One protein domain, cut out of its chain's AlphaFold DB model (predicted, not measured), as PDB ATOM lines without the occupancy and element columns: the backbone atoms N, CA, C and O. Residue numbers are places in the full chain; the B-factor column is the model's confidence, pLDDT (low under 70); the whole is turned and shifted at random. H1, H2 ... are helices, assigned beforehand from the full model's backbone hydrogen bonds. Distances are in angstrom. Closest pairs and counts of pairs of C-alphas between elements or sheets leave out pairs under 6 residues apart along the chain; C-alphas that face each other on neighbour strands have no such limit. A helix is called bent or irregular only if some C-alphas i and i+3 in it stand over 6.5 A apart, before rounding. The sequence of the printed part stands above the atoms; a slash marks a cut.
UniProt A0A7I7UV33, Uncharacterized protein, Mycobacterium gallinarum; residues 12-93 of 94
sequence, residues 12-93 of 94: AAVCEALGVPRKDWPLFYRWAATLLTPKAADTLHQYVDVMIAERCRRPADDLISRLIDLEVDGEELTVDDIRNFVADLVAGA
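Overview. This is residues 12 to 93 of the 94 residues of an uncharacterized protein of Mycobacterium gallinarum (UniProt A0A7I7UV33). Five helices make a small, mostly crossed cluster: the long H3 lies along one side and H5 crosses it, with H2 packed on the last residues of H5 and the short H4 on the later part of H3. The short H1 lies away from H3, next to H2. The printed part has 82 residues, with named helices in the order H1 to H5 and no named strand: all helix. It is compact, with a radius of gyration of the C-alphas of 12.3 A and spans of 35 by 24 by 19 A.

Along the chain. H1 is residues 12 to 17, 8.5 A long, beginning at C-alpha 12 (29.202, -35.501, 36.275). H2, residues 22 to 33, measures 17.6 A and is irregular: C-alphas 23 and 26 are 7.3 A apart. H3, residues 38 to 57, measures 28.8 A. H4 is residues 63 to 68, 8.6 A. H5, residues 79 to 92, measures 19.9 A and ends at C-alpha 92 (40.160, -36.952, 41.351).

Arrangement. H1 and H2 only just touch, with 3 pairs of C-alphas within 8 A, the closest Cys 15 and Trp 25 at 6.5 A. H5, the hub, touches H2, H3 and H4. H2 touches it with residues 28 to 32 alone, closest C-alphas Ala 32 and Ala 91, 5.2 A. H3 touches it at a steep tilt of 57 degrees, opposite ways, closest C-alphas His 45 and Arg 83, 5.5 A. H3 touches H4 with residues 51 to 56 alone, about perpendicular at 75 degrees, closest C-alphas Arg 55 and Ser 65, 5.8 A. H4 and H5, a helical hairpin, only just touch, with 3 pairs of C-alphas within 8 A, the closest Leu 67 and Ile 82 at 6.7 A. H1 and H3 are apart, as are H2 and H4. Every O i to N i+4 pair is within hydrogen-bond range in H1, H4 and H5, against 5 of 8 in H2 and 14 of 16 in H3.

Size, cuts and confidence. The two C-alphas farthest apart, Lys 23 and Asp 73, are 36.5 A apart. The printed part has no cut and no long link. Mean pLDDT of the printed part is 95.1, and no printed residue is under 70.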
ATOM      1  N   ALA A  12      30.099 -35.437  37.429       95.69
ATOM      2  CA  ALA A  12      29.202 -35.501  36.275       95.69
ATOM      3  C   ALA A  12      29.961 -35.702  34.955       95.69
ATOM      4  O   ALA A  12      29.594 -36.575  34.175       95.69
ATOM      5  N   ALA A  13      31.030 -34.930  34.727       96.19
ATOM      6  CA  ALA A  13      31.845 -35.052  33.522       96.19
ATOM      7  C   ALA A  13      32.553 -36.412  33.451       96.19
ATOM      8  O   ALA A  13      32.646 -36.993  32.373       96.19
ATOM      9  N   VAL A  14      33.007 -36.946  34.591       96.12
ATOM     10  CA  VAL A  14      33.580 -38.298  34.666       96.12
ATOM     11  C   VAL A  14      32.524 -39.351  34.330       96.12
ATOM     12  O   VAL A  14      32.763 -40.182  33.460       96.12
ATOM     13  N   CYS A  15      31.337 -39.298  34.940       97.69
ATOM     14  CA  CYS A  15      30.245 -40.225  34.635       97.69
ATOM     15  C   CYS A  15      29.843 -40.197  33.155       97.69
ATOM     16  O   CYS A  15      29.616 -41.247  32.559       97.69
ATOM     17  N   GLU A  16      29.750 -39.002  32.571       97.81
ATOM     18  CA  GLU A  16      29.436 -38.818  31.156       97.81
ATOM     19  C   GLU A  16      30.533 -39.398  30.263       97.81
ATOM     20  O   GLU A  16      30.235 -40.207  29.388       97.81
ATOM     21  N   ALA A  17      31.799 -39.064  30.531       97.44
ATOM     22  CA  ALA A  17      32.932 -39.570  29.764       97.44
ATOM     23  C   ALA A  17      33.030 -41.098  29.818       97.44
ATOM     24  O   ALA A  17      33.303 -41.720  28.798       97.44
ATOM     25  N   LEU A  18      32.792 -41.703  30.983       97.75
ATOM     26  CA  LEU A  18      32.812 -43.155  31.176       97.75
ATOM     27  C   LEU A  18      31.586 -43.869  30.584       97.75
ATOM     28  O   LEU A  18      31.582 -45.094  30.530       97.75
ATOM     29  N   GLY A  19      30.546 -43.145  30.157       97.75
ATOM     30  CA  GLY A  19      29.317 -43.752  29.642       97.75
ATOM     31  C   GLY A  19      28.443 -44.395  30.726       97.75
ATOM     32  O   GLY A  19      27.662 -45.302  30.438       97.75
ATOM     33  N   VAL A  20      28.556 -43.938  31.979       98.00
ATOM     34  CA  VAL A  20      27.787 -44.469  33.114       98.00
ATOM     35  C   VAL A  20      26.294 -44.164  32.917       98.00
ATOM     36  O   VAL A  20      25.927 -42.995  32.731       98.00
ATOM     37  N   PRO A  21      25.391 -45.159  33.026       97.00
ATOM     38  CA  PRO A  21      23.952 -44.925  33.016       97.00
ATOM     39  C   PRO A  21      23.536 -43.863  34.041       97.00
ATOM     40  O   PRO A  21      23.877 -43.960  35.217       97.00
ATOM     41  N   ARG A  22      22.725 -42.872  33.637       96.56
ATOM     42  CA  ARG A  22      22.309 -41.748  34.513       96.56
ATOM     43  C   ARG A  22      21.729 -42.166  35.870       96.56
ATOM     44  O   ARG A  22      21.900 -41.453  36.851       96.56
ATOM     45  N   LYS A  23      21.065 -43.324  35.933       97.75
ATOM     46  CA  LYS A  23      20.516 -43.909  37.171       97.75
ATOM     47  C   LYS A  23      21.589 -44.277  38.210       97.75
ATOM     48  O   LYS A  23      21.286 -44.283  39.398       97.75
ATOM     49  N   ASP A  24      22.820 -44.533  37.771       98.12
ATOM     50  CA  ASP A  24      23.931 -44.998  38.606       98.12
ATOM     51  C   ASP A  24      24.879 -43.857  39.003       98.12
ATOM     52  O   ASP A  24      25.743 -44.040  39.859       98.12
ATOM     53  N   TRP A  25      24.689 -42.647  38.463       97.00
ATOM     54  CA  TRP A  25      25.491 -41.470  38.821       97.00
ATOM     55  C   TRP A  25      25.572 -41.227  40.339       97.00
ATOM     56  O   TRP A  25      26.667 -40.916  40.814       97.00
ATOM     57  N   PRO A  26      24.505 -41.422  41.148       95.81
ATOM     58  CA  PRO A  26      24.607 -41.304  42.603       95.81
ATOM     59  C   PRO A  26      25.669 -42.210  43.249       95.81
ATOM     60  O   PRO A  26      26.207 -41.847  44.294       95.81
ATOM     61  N   LEU A  27      26.006 -43.364  42.656       94.75
ATOM     62  CA  LEU A  27      27.087 -44.230  43.144       94.75
ATOM     63  C   LEU A  27      28.450 -43.548  42.987       94.75
ATOM     64  O   LEU A  27      29.224 -43.498  43.939       94.75
ATOM     65  N   PHE A  28      28.694 -42.933  41.831       94.94
ATOM     66  CA  PHE A  28      29.925 -42.200  41.536       94.94
ATOM     67  C   PHE A  28      30.077 -40.944  42.386       94.94
ATOM     68  O   PHE A  28      31.169 -40.677  42.876       94.94
ATOM     69  N   TYR A  29      28.990 -40.216  42.657       93.56
ATOM     70  CA  TYR A  29      29.027 -39.117  43.630       93.56
ATOM     71  C   TYR A  29      29.425 -39.597  45.023       93.56
ATOM     72  O   TYR A  29      30.209 -38.928  45.692       93.56
ATOM     73  N   ARG A  30      28.934 -40.762  45.461       92.12
ATOM     74  CA  ARG A  30      29.330 -41.341  46.750       92.12
ATOM     75  C   ARG A  30      30.800 -41.739  46.755       92.12
ATOM     76  O   ARG A  30      31.491 -41.388  47.703       92.12
ATOM     77  N   TRP A  31      31.269 -42.421  45.712       94.00
ATOM     78  CA  TRP A  31      32.669 -42.824  45.589       94.00
ATOM     79  C   TRP A  31      33.623 -41.631  45.525       94.00
ATOM     80  O   TRP A  31      34.624 -41.657  46.229       94.00
ATOM     81  N   ALA A  32      33.289 -40.576  44.777       90.75
ATOM     82  CA  ALA A  32      34.097 -39.358  44.674       90.75
ATOM     83  C   ALA A  32      34.088 -38.511  45.962       90.75
ATOM     84  O   ALA A  32      35.084 -37.872  46.298       90.75
ATOM     85  N   ALA A  33      32.969 -38.496  46.702       85.75
ATOM     86  CA  ALA A  33      32.854 -37.763  47.966       85.75
ATOM     87  C   ALA A  33      33.578 -38.457  49.133       85.75
ATOM     88  O   ALA A  33      33.939 -37.811  50.118       85.75
ATOM     89  N   THR A  34      33.778 -39.771  49.047       75.69
ATOM     90  CA  THR A  34      34.571 -40.536  50.013       75.69
ATOM     91  C   THR A  34      36.018 -40.627  49.547       75.69
ATOM     92  O   THR A  34      36.270 -40.833  48.367       75.69
ATOM     93  N   LEU A  35      36.992 -40.584  50.462       72.38
ATOM     94  CA  LEU A  35      38.288 -41.189  50.141       72.38
ATOM     95  C   LEU A  35      38.009 -42.648  49.752       72.38
ATOM     96  O   LEU A  35      37.349 -43.348  50.527       72.38
ATOM     97  N   LEU A  36      38.438 -43.082  48.562       77.62
ATOM     98  CA  LEU A  36      38.238 -44.454  48.088       77.62
ATOM     99  C   LEU A  36      38.956 -45.424  49.031       77.62
ATOM    100  O   LEU A  36      40.123 -45.758  48.862       77.62
ATOM    101  N   THR A  37      38.250 -45.864  50.073       86.94
ATOM    102  CA  THR A  37      38.702 -46.973  50.917       86.94
ATOM    103  C   THR A  37      38.903 -48.213  50.043       86.94
ATOM    104  O   THR A  37      38.196 -48.341  49.041       86.94
ATOM    105  N   PRO A  38      39.756 -49.175  50.437       87.94
ATOM    106  CA  PRO A  38      39.959 -50.401  49.660       87.94
ATOM    107  C   PRO A  38      38.642 -51.091  49.278       87.94
ATOM    108  O   PRO A  38      38.399 -51.382  48.117       87.94
ATOM    109  N   LYS A  39      37.703 -51.195  50.227       89.44
ATOM    110  CA  LYS A  39      36.371 -51.767  49.978       89.44
ATOM    111  C   LYS A  39      35.540 -50.974  48.958       89.44
ATOM    112  O   LYS A  39      34.762 -51.553  48.200       89.44
ATOM    113  N   ALA A  40      35.643 -49.645  48.973       90.25
ATOM    114  CA  ALA A  40      34.952 -48.796  48.006       90.25
ATOM    115  C   ALA A  40      35.562 -48.948  46.607       90.25
ATOM    116  O   ALA A  40      34.801 -49.053  45.646       90.25
ATOM    117  N   ALA A  41      36.894 -49.030  46.516       91.19
ATOM    118  CA  ALA A  41      37.610 -49.307  45.275       91.19
ATOM    119  C   ALA A  41      37.232 -50.685  44.710       91.19
ATOM    120  O   ALA A  41      36.846 -50.765  43.551       91.19
ATOM    121  N   ASP A  42      37.184 -51.732  45.540       94.06
ATOM    122  CA  ASP A  42      36.742 -53.069  45.116       94.06
ATOM    123  C   ASP A  42      35.324 -53.049  44.529       94.06
ATOM    124  O   ASP A  42      35.041 -53.680  43.512       94.06
ATOM    125  N   THR A  43      34.416 -52.293  45.155       95.31
ATOM    126  CA  THR A  43      33.031 -52.169  44.673       95.31
ATOM    127  C   THR A  43      32.970 -51.404  43.346       95.31
ATOM    128  O   THR A  43      32.196 -51.767  42.462       95.31
ATOM    129  N   LEU A  44      33.785 -50.354  43.191       96.00
ATOM    130  CA  LEU A  44      33.915 -49.626  41.930       96.00
ATOM    131  C   LEU A  44      34.491 -50.533  40.834       96.00
ATOM    132  O   LEU A  44      33.938 -50.574  39.742       96.00
ATOM    133  N   HIS A  45      35.536 -51.308  41.128       97.12
ATOM    134  CA  HIS A  45      36.145 -52.243  40.181       97.12
ATOM    135  C   HIS A  45      35.137 -53.287  39.694       97.12
ATOM    136  O   HIS A  45      35.009 -53.486  38.491       97.12
ATOM    137  N   GLN A  46      34.336 -53.865  40.596       97.88
ATOM    138  CA  GLN A  46      33.260 -54.789  40.217       97.88
ATOM    139  C   GLN A  46      32.215 -54.144  39.300       97.88
ATOM    140  O   GLN A  46      31.695 -54.794  38.397       97.88
ATOM    141  N   TYR A  47      31.885 -52.869  39.516       98.12
ATOM    142  CA  TYR A  47      30.981 -52.146  38.622       98.12
ATOM    143  C   TYR A  47      31.615 -51.926  37.242       98.12
ATOM    144  O   TYR A  47      30.978 -52.178  36.217       98.12
ATOM    145  N   VAL A  48      32.881 -51.506  37.215       98.19
ATOM    146  CA  VAL A  48      33.648 -51.280  35.982       98.19
ATOM    147  C   VAL A  48      33.808 -52.575  35.184       98.19
ATOM    148  O   VAL A  48      33.676 -52.537  33.966       98.19
ATOM    149  N   ASP A  49      33.960 -53.730  35.832       98.56
ATOM    150  CA  ASP A  49      34.003 -55.034  35.153       98.56
ATOM    151  C   ASP A  49      32.766 -55.314  34.319       98.56
ATOM    152  O   ASP A  49      32.852 -55.807  33.193       98.56
ATOM    153  N   VAL A  50      31.596 -54.992  34.872       98.38
ATOM    154  CA  VAL A  50      30.329 -55.167  34.168       98.38
ATOM    155  C   VAL A  50      30.279 -54.245  32.951       98.38
ATOM    156  O   VAL A  50      29.861 -54.688  31.881       98.38
ATOM    157  N   MET A  51      30.753 -53.001  33.087       98.44
ATOM    158  CA  MET A  51      30.840 -52.061  31.967       98.44
ATOM    159  C   MET A  51      31.805 -52.555  30.887       98.44
ATOM    160  O   MET A  51      31.430 -52.579  29.717       98.44
ATOM    161  N   ILE A  52      33.008 -53.007  31.259       98.50
ATOM    162  CA  ILE A  52      33.997 -53.562  30.324       98.50
ATOM    163  C   ILE A  52      33.388 -54.752  29.579       98.50
ATOM    164  O   ILE A  52      33.357 -54.765  28.351       98.50
ATOM    165  N   ALA A  53      32.799 -55.713  30.296       98.38
ATOM    166  CA  ALA A  53      32.177 -56.887  29.688       98.38
ATOM    167  C   ALA A  53      30.989 -56.541  28.768       98.38
ATOM    168  O   ALA A  53      30.681 -57.284  27.829       98.38
ATOM    169  N   GLU A  54      30.264 -55.454  29.037       98.19
ATOM    170  CA  GLU A  54      29.243 -54.931  28.128       98.19
ATOM    171  C   GLU A  54      29.876 -54.317  26.874       98.19
ATOM    172  O   GLU A  54      29.473 -54.680  25.767       98.19
ATOM    173  N   ARG A  55      30.894 -53.462  27.026       98.06
ATOM    174  CA  ARG A  55      31.569 -52.776  25.913       98.06
ATOM    175  C   ARG A  55      32.372 -53.706  25.011       98.06
ATOM    176  O   ARG A  55      32.300 -53.536  23.802       98.06
ATOM    177  N   CYS A  56      32.980 -54.768  25.538       97.19
ATOM    178  CA  CYS A  56      33.594 -55.812  24.710       97.19
ATOM    179  C   CYS A  56      32.575 -56.509  23.789       97.19
ATOM    180  O   CYS A  56      32.923 -56.980  22.712       97.19
ATOM    181  N   ARG A  57      31.300 -56.603  24.200       97.94
ATOM    182  CA  ARG A  57      30.230 -57.199  23.377       97.94
ATOM    183  C   ARG A  57      29.543 -56.175  22.480       97.94
ATOM    184  O   ARG A  57      29.034 -56.533  21.419       97.94
ATOM    185  N   ARG A  58      29.436 -54.933  22.950       97.50
ATOM    186  CA  ARG A  58      28.739 -53.818  22.301       97.50
ATOM    187  C   ARG A  58      29.497 -52.519  22.591       97.50
ATOM    188  O   ARG A  58      29.133 -51.822  23.548       97.50
ATOM    189  N   PRO A  59      30.523 -52.202  21.782       96.69
ATOM    190  CA  PRO A  59      31.266 -50.958  21.926       96.69
ATOM    191  C   PRO A  59      30.335 -49.746  21.857       96.69
ATOM    192  O   PRO A  59      29.295 -49.786  21.189       96.69
ATOM    193  N   ALA A  60      30.699 -48.672  22.548       96.31
ATOM    194  CA  ALA A  60      29.992 -47.401  22.485       96.31
ATOM    195  C   ALA A  60      30.960 -46.230  22.349       96.31
ATOM    196  O   ALA A  60      32.173 -46.386  22.420       96.31
ATOM    197  N   ASP A  61      30.404 -45.039  22.165       97.50
ATOM    198  CA  ASP A  61      31.175 -43.803  22.096       97.50
ATOM    199  C   ASP A  61      31.442 -43.252  23.507       97.50
ATOM    200  O   ASP A  61      30.876 -42.245  23.931       97.50
ATOM    201  N   ASP A  62      32.242 -43.982  24.288       98.06
ATOM    202  CA  ASP A  62      32.650 -43.589  25.637       98.06
ATOM    203  C   ASP A  62      34.134 -43.874  25.910       98.06
ATOM    204  O   ASP A  62      34.876 -44.421  25.094       98.06
ATOM    205  N   LEU A  63      34.621 -43.394  27.051       97.88
ATOM    206  CA  LEU A  63      36.009 -43.563  27.464       97.88
ATOM    207  C   LEU A  63      36.344 -45.023  27.779       97.88
ATOM    208  O   LEU A  63      37.458 -45.430  27.487       97.88
ATOM    209  N   ILE A  64      35.408 -45.817  28.311       98.12
ATOM    210  CA  ILE A  64      35.655 -47.241  28.585       98.12
ATOM    211  C   ILE A  64      35.939 -47.990  27.282       98.12
ATOM    212  O   ILE A  64      36.933 -48.699  27.196       98.12
ATOM    213  N   SER A  65      35.115 -47.783  26.253       98.44
ATOM    214  CA  SER A  65      35.309 -48.407  24.938       98.44
ATOM    215  C   SER A  65      36.632 -47.966  24.308       98.44
ATOM    216  O   SER A  65      37.375 -48.790  23.793       98.44
ATOM    217  N   ARG A  66      36.984 -46.680  24.440       98.19
ATOM    218  CA  ARG A  66      38.281 -46.168  23.974       98.19
ATOM    219  C   ARG A  66      39.476 -46.757  24.718       98.19
ATOM    220  O   ARG A  66      40.510 -46.920  24.094       98.19
ATOM    221  N   LEU A  67      39.361 -47.024  26.021       98.00
ATOM    222  CA  LEU A  67      40.429 -47.643  26.813       98.00
ATOM    223  C   LEU A  67      40.598 -49.131  26.488       98.00
ATOM    224  O   LEU A  67      41.720 -49.616  26.519       98.00
ATOM    225  N   ILE A  68      39.507 -49.836  26.168       98.12
ATOM    226  CA  ILE A  68      39.552 -51.236  25.716       98.12
ATOM    227  C   ILE A  68      40.332 -51.355  24.403       98.12
ATOM    228  O   ILE A  68      41.155 -52.249  24.274       98.12
ATOM    229  N   ASP A  69      40.101 -50.436  23.463       96.62
ATOM    230  CA  ASP A  69      40.783 -50.427  22.161       96.62
ATOM    231  C   ASP A  69      42.153 -49.710  22.204       96.62
ATOM    232  O   ASP A  69      42.790 -49.522  21.164       96.62
ATOM    233  N   LEU A  70      42.597 -49.230  23.374       96.81
ATOM    234  CA  LEU A  70      43.837 -48.464  23.498       96.81
ATOM    235  C   LEU A  70      45.047 -49.392  23.603       96.81
ATOM    236  O   LEU A  70      45.144 -50.201  24.523       96.81
ATOM    237  N   GLU A  71      46.025 -49.155  22.735       96.31
ATOM    238  CA  GLU A  71      47.358 -49.747  22.822       96.31
ATOM    239  C   GLU A  71      48.390 -48.704  23.278       96.31
ATOM    240  O   GLU A  71      48.428 -47.575  22.774       96.31
ATOM    241  N   VAL A  72      49.259 -49.092  24.210       93.44
ATOM    242  CA  VAL A  72      50.409 -48.306  24.678       93.44
ATOM    243  C   VAL A  72      51.665 -49.139  24.463       93.44
ATOM    244  O   VAL A  72      51.750 -50.267  24.929       93.44
ATOM    245  N   ASP A  73      52.627 -48.603  23.709       94.19
ATOM    246  CA  ASP A  73      53.864 -49.310  23.339       94.19
ATOM    247  C   ASP A  73      53.635 -50.691  22.682       94.19
ATOM    248  O   ASP A  73      54.491 -51.572  22.726       94.19
ATOM    249  N   GLY A  74      52.492 -50.853  22.003       95.19
ATOM    250  CA  GLY A  74      52.100 -52.089  21.320       95.19
ATOM    251  C   GLY A  74      51.430 -53.134  22.217       95.19
ATOM    252  O   GLY A  74      51.220 -54.256  21.761       95.19
ATOM    253  N   GLU A  75      51.095 -52.788  23.463       96.25
ATOM    254  CA  GLU A  75      50.333 -53.634  24.385       96.25
ATOM    255  C   GLU A  75      48.961 -53.011  24.681       96.25
ATOM    256  O   GLU A  75      48.851 -51.815  24.961       96.25
ATOM    257  N   GLU A  76      47.903 -53.823  24.616       96.62
ATOM    258  CA  GLU A  76      46.559 -53.435  25.058       96.62
ATOM    259  C   GLU A  76      46.532 -53.224  26.577       96.62
ATOM    260  O   GLU A  76      47.235 -53.902  27.333       96.62
ATOM    261  N   LEU A  77      45.668 -52.323  27.047       97.94
ATOM    262  CA  LEU A  77      45.438 -52.175  28.482       97.94
ATOM    263  C   LEU A  77      44.806 -53.434  29.082       97.94
ATOM    264  O   LEU A  77      43.823 -53.978  28.573       97.94
ATOM    265  N   THR A  78      45.308 -53.853  30.242       97.62
ATOM    266  CA  THR A  78      44.660 -54.918  31.005       97.62
ATOM    267  C   THR A  78      43.387 -54.404  31.679       97.62
ATOM    268  O   THR A  78      43.194 -53.207  31.907       97.62
ATOM    269  N   VAL A  79      42.509 -55.324  32.086       97.56
ATOM    270  CA  VAL A  79      41.323 -54.978  32.889       97.56
ATOM    271  C   VAL A  79      41.716 -54.235  34.173       97.56
ATOM    272  O   VAL A  79      41.015 -53.308  34.578       97.56
ATOM    273  N   ASP A  80      42.843 -54.597  34.792       97.75
ATOM    274  CA  ASP A  80      43.342 -53.923  35.993       97.75
ATOM    275  C   ASP A  80      43.819 -52.496  35.701       97.75
ATOM    276  O   ASP A  80      43.535 -51.595  36.491       97.75
ATOM    277  N   ASP A  81      44.441 -52.250  34.546       97.88
ATOM    278  CA  ASP A  81      44.815 -50.895  34.126       97.88
ATOM    279  C   ASP A  81      43.579 -50.013  33.942       97.88
ATOM    280  O   ASP A  81      43.525 -48.896  34.463       97.88
ATOM    281  N   ILE A  82      42.546 -50.531  33.271       98.25
ATOM    282  CA  ILE A  82      41.289 -49.802  33.056       98.25
ATOM    283  C   ILE A  82      40.601 -49.510  34.398       98.25
ATOM    284  O   ILE A  82      40.167 -48.381  34.635       98.25
ATOM    285  N   ARG A  83      40.524 -50.495  35.303       97.88
ATOM    286  CA  ARG A  83      39.964 -50.324  36.656       97.88
ATOM    287  C   ARG A  83      40.680 -49.221  37.429       97.88
ATOM    288  O   ARG A  83      40.017 -48.317  37.941       97.88
ATOM    289  N   ASN A  84      42.010 -49.280  37.476       96.25
ATOM    290  CA  ASN A  84      42.833 -48.314  38.198       96.25
ATOM    291  C   ASN A  84      42.682 -46.909  37.607       96.25
ATOM    292  O   ASN A  84      42.450 -45.954  38.343       96.25
ATOM    293  N   PHE A  85      42.695 -46.791  36.278       96.88
ATOM    294  CA  PHE A  85      42.488 -45.514  35.602       96.88
ATOM    295  C   PHE A  85      41.117 -44.901  35.928       96.88
ATOM    296  O   PHE A  85      41.003 -43.708  36.217       96.88
ATOM    297  N   VAL A  86      40.055 -45.714  35.931       96.81
ATOM    298  CA  VAL A  86      38.716 -45.256  36.323       96.81
ATOM    299  C   VAL A  86      38.681 -44.845  37.795       96.81
ATOM    300  O   VAL A  86      38.106 -43.804  38.118       96.81
ATOM    301  N   ALA A  87      39.296 -45.621  38.689       95.25
ATOM    302  CA  ALA A  87      39.374 -45.287  40.107       95.25
ATOM    303  C   ALA A  87      40.085 -43.945  40.339       95.25
ATOM    304  O   ALA A  87      39.575 -43.118  41.100       95.25
ATOM    305  N   ASP A  88      41.178 -43.683  39.624       94.44
ATOM    306  CA  ASP A  88      41.914 -42.419  39.686       94.44
ATOM    307  C   ASP A  88      41.070 -41.233  39.202       94.44
ATOM    308  O   ASP A  88      41.020 -40.188  39.862       94.44
ATOM    309  N   LEU A  89      40.334 -41.392  38.094       94.12
ATOM    310  CA  LEU A  89      39.407 -40.366  37.607       94.12
ATOM    311  C   LEU A  89      38.311 -40.049  38.628       94.12
ATOM    312  O   LEU A  89      38.011 -38.879  38.875       94.12
ATOM    313  N   VAL A  90      37.716 -41.079  39.233       94.12
ATOM    314  CA  VAL A  90      36.655 -40.919  40.235       94.12
ATOM    315  C   VAL A  90      37.200 -40.288  41.517       94.12
ATOM    316  O   VAL A  90      36.578 -39.373  42.053       94.12
ATOM    317  N   ALA A  91      38.376 -40.709  41.989       92.12
ATOM    318  CA  ALA A  91      39.031 -40.141  43.169       92.12
ATOM    319  C   ALA A  91      39.425 -38.670  42.974       92.12
ATOM    320  O   ALA A  91      39.404 -37.881  43.926       92.12
ATOM    321  N   GLY A  92      39.801 -38.308  41.746       90.62
ATOM    322  CA  GLY A  92      40.160 -36.952  41.351       90.62
ATOM    323  C   GLY A  92      38.962 -36.040  41.101       90.62
ATOM    324  O   GLY A  92      39.146 -34.823  41.069       90.62
ATOM    325  N   ALA A  93      37.752 -36.582  40.953       89.44
ATOM    326  CA  ALA A  93      36.566 -35.790  40.668       89.44
ATOM    327  C   ALA A  93      36.116 -34.963  41.886       89.44
ATOM    328  O   ALA A  93      36.169 -35.437  43.028       89.44
TER     329      ALA A  93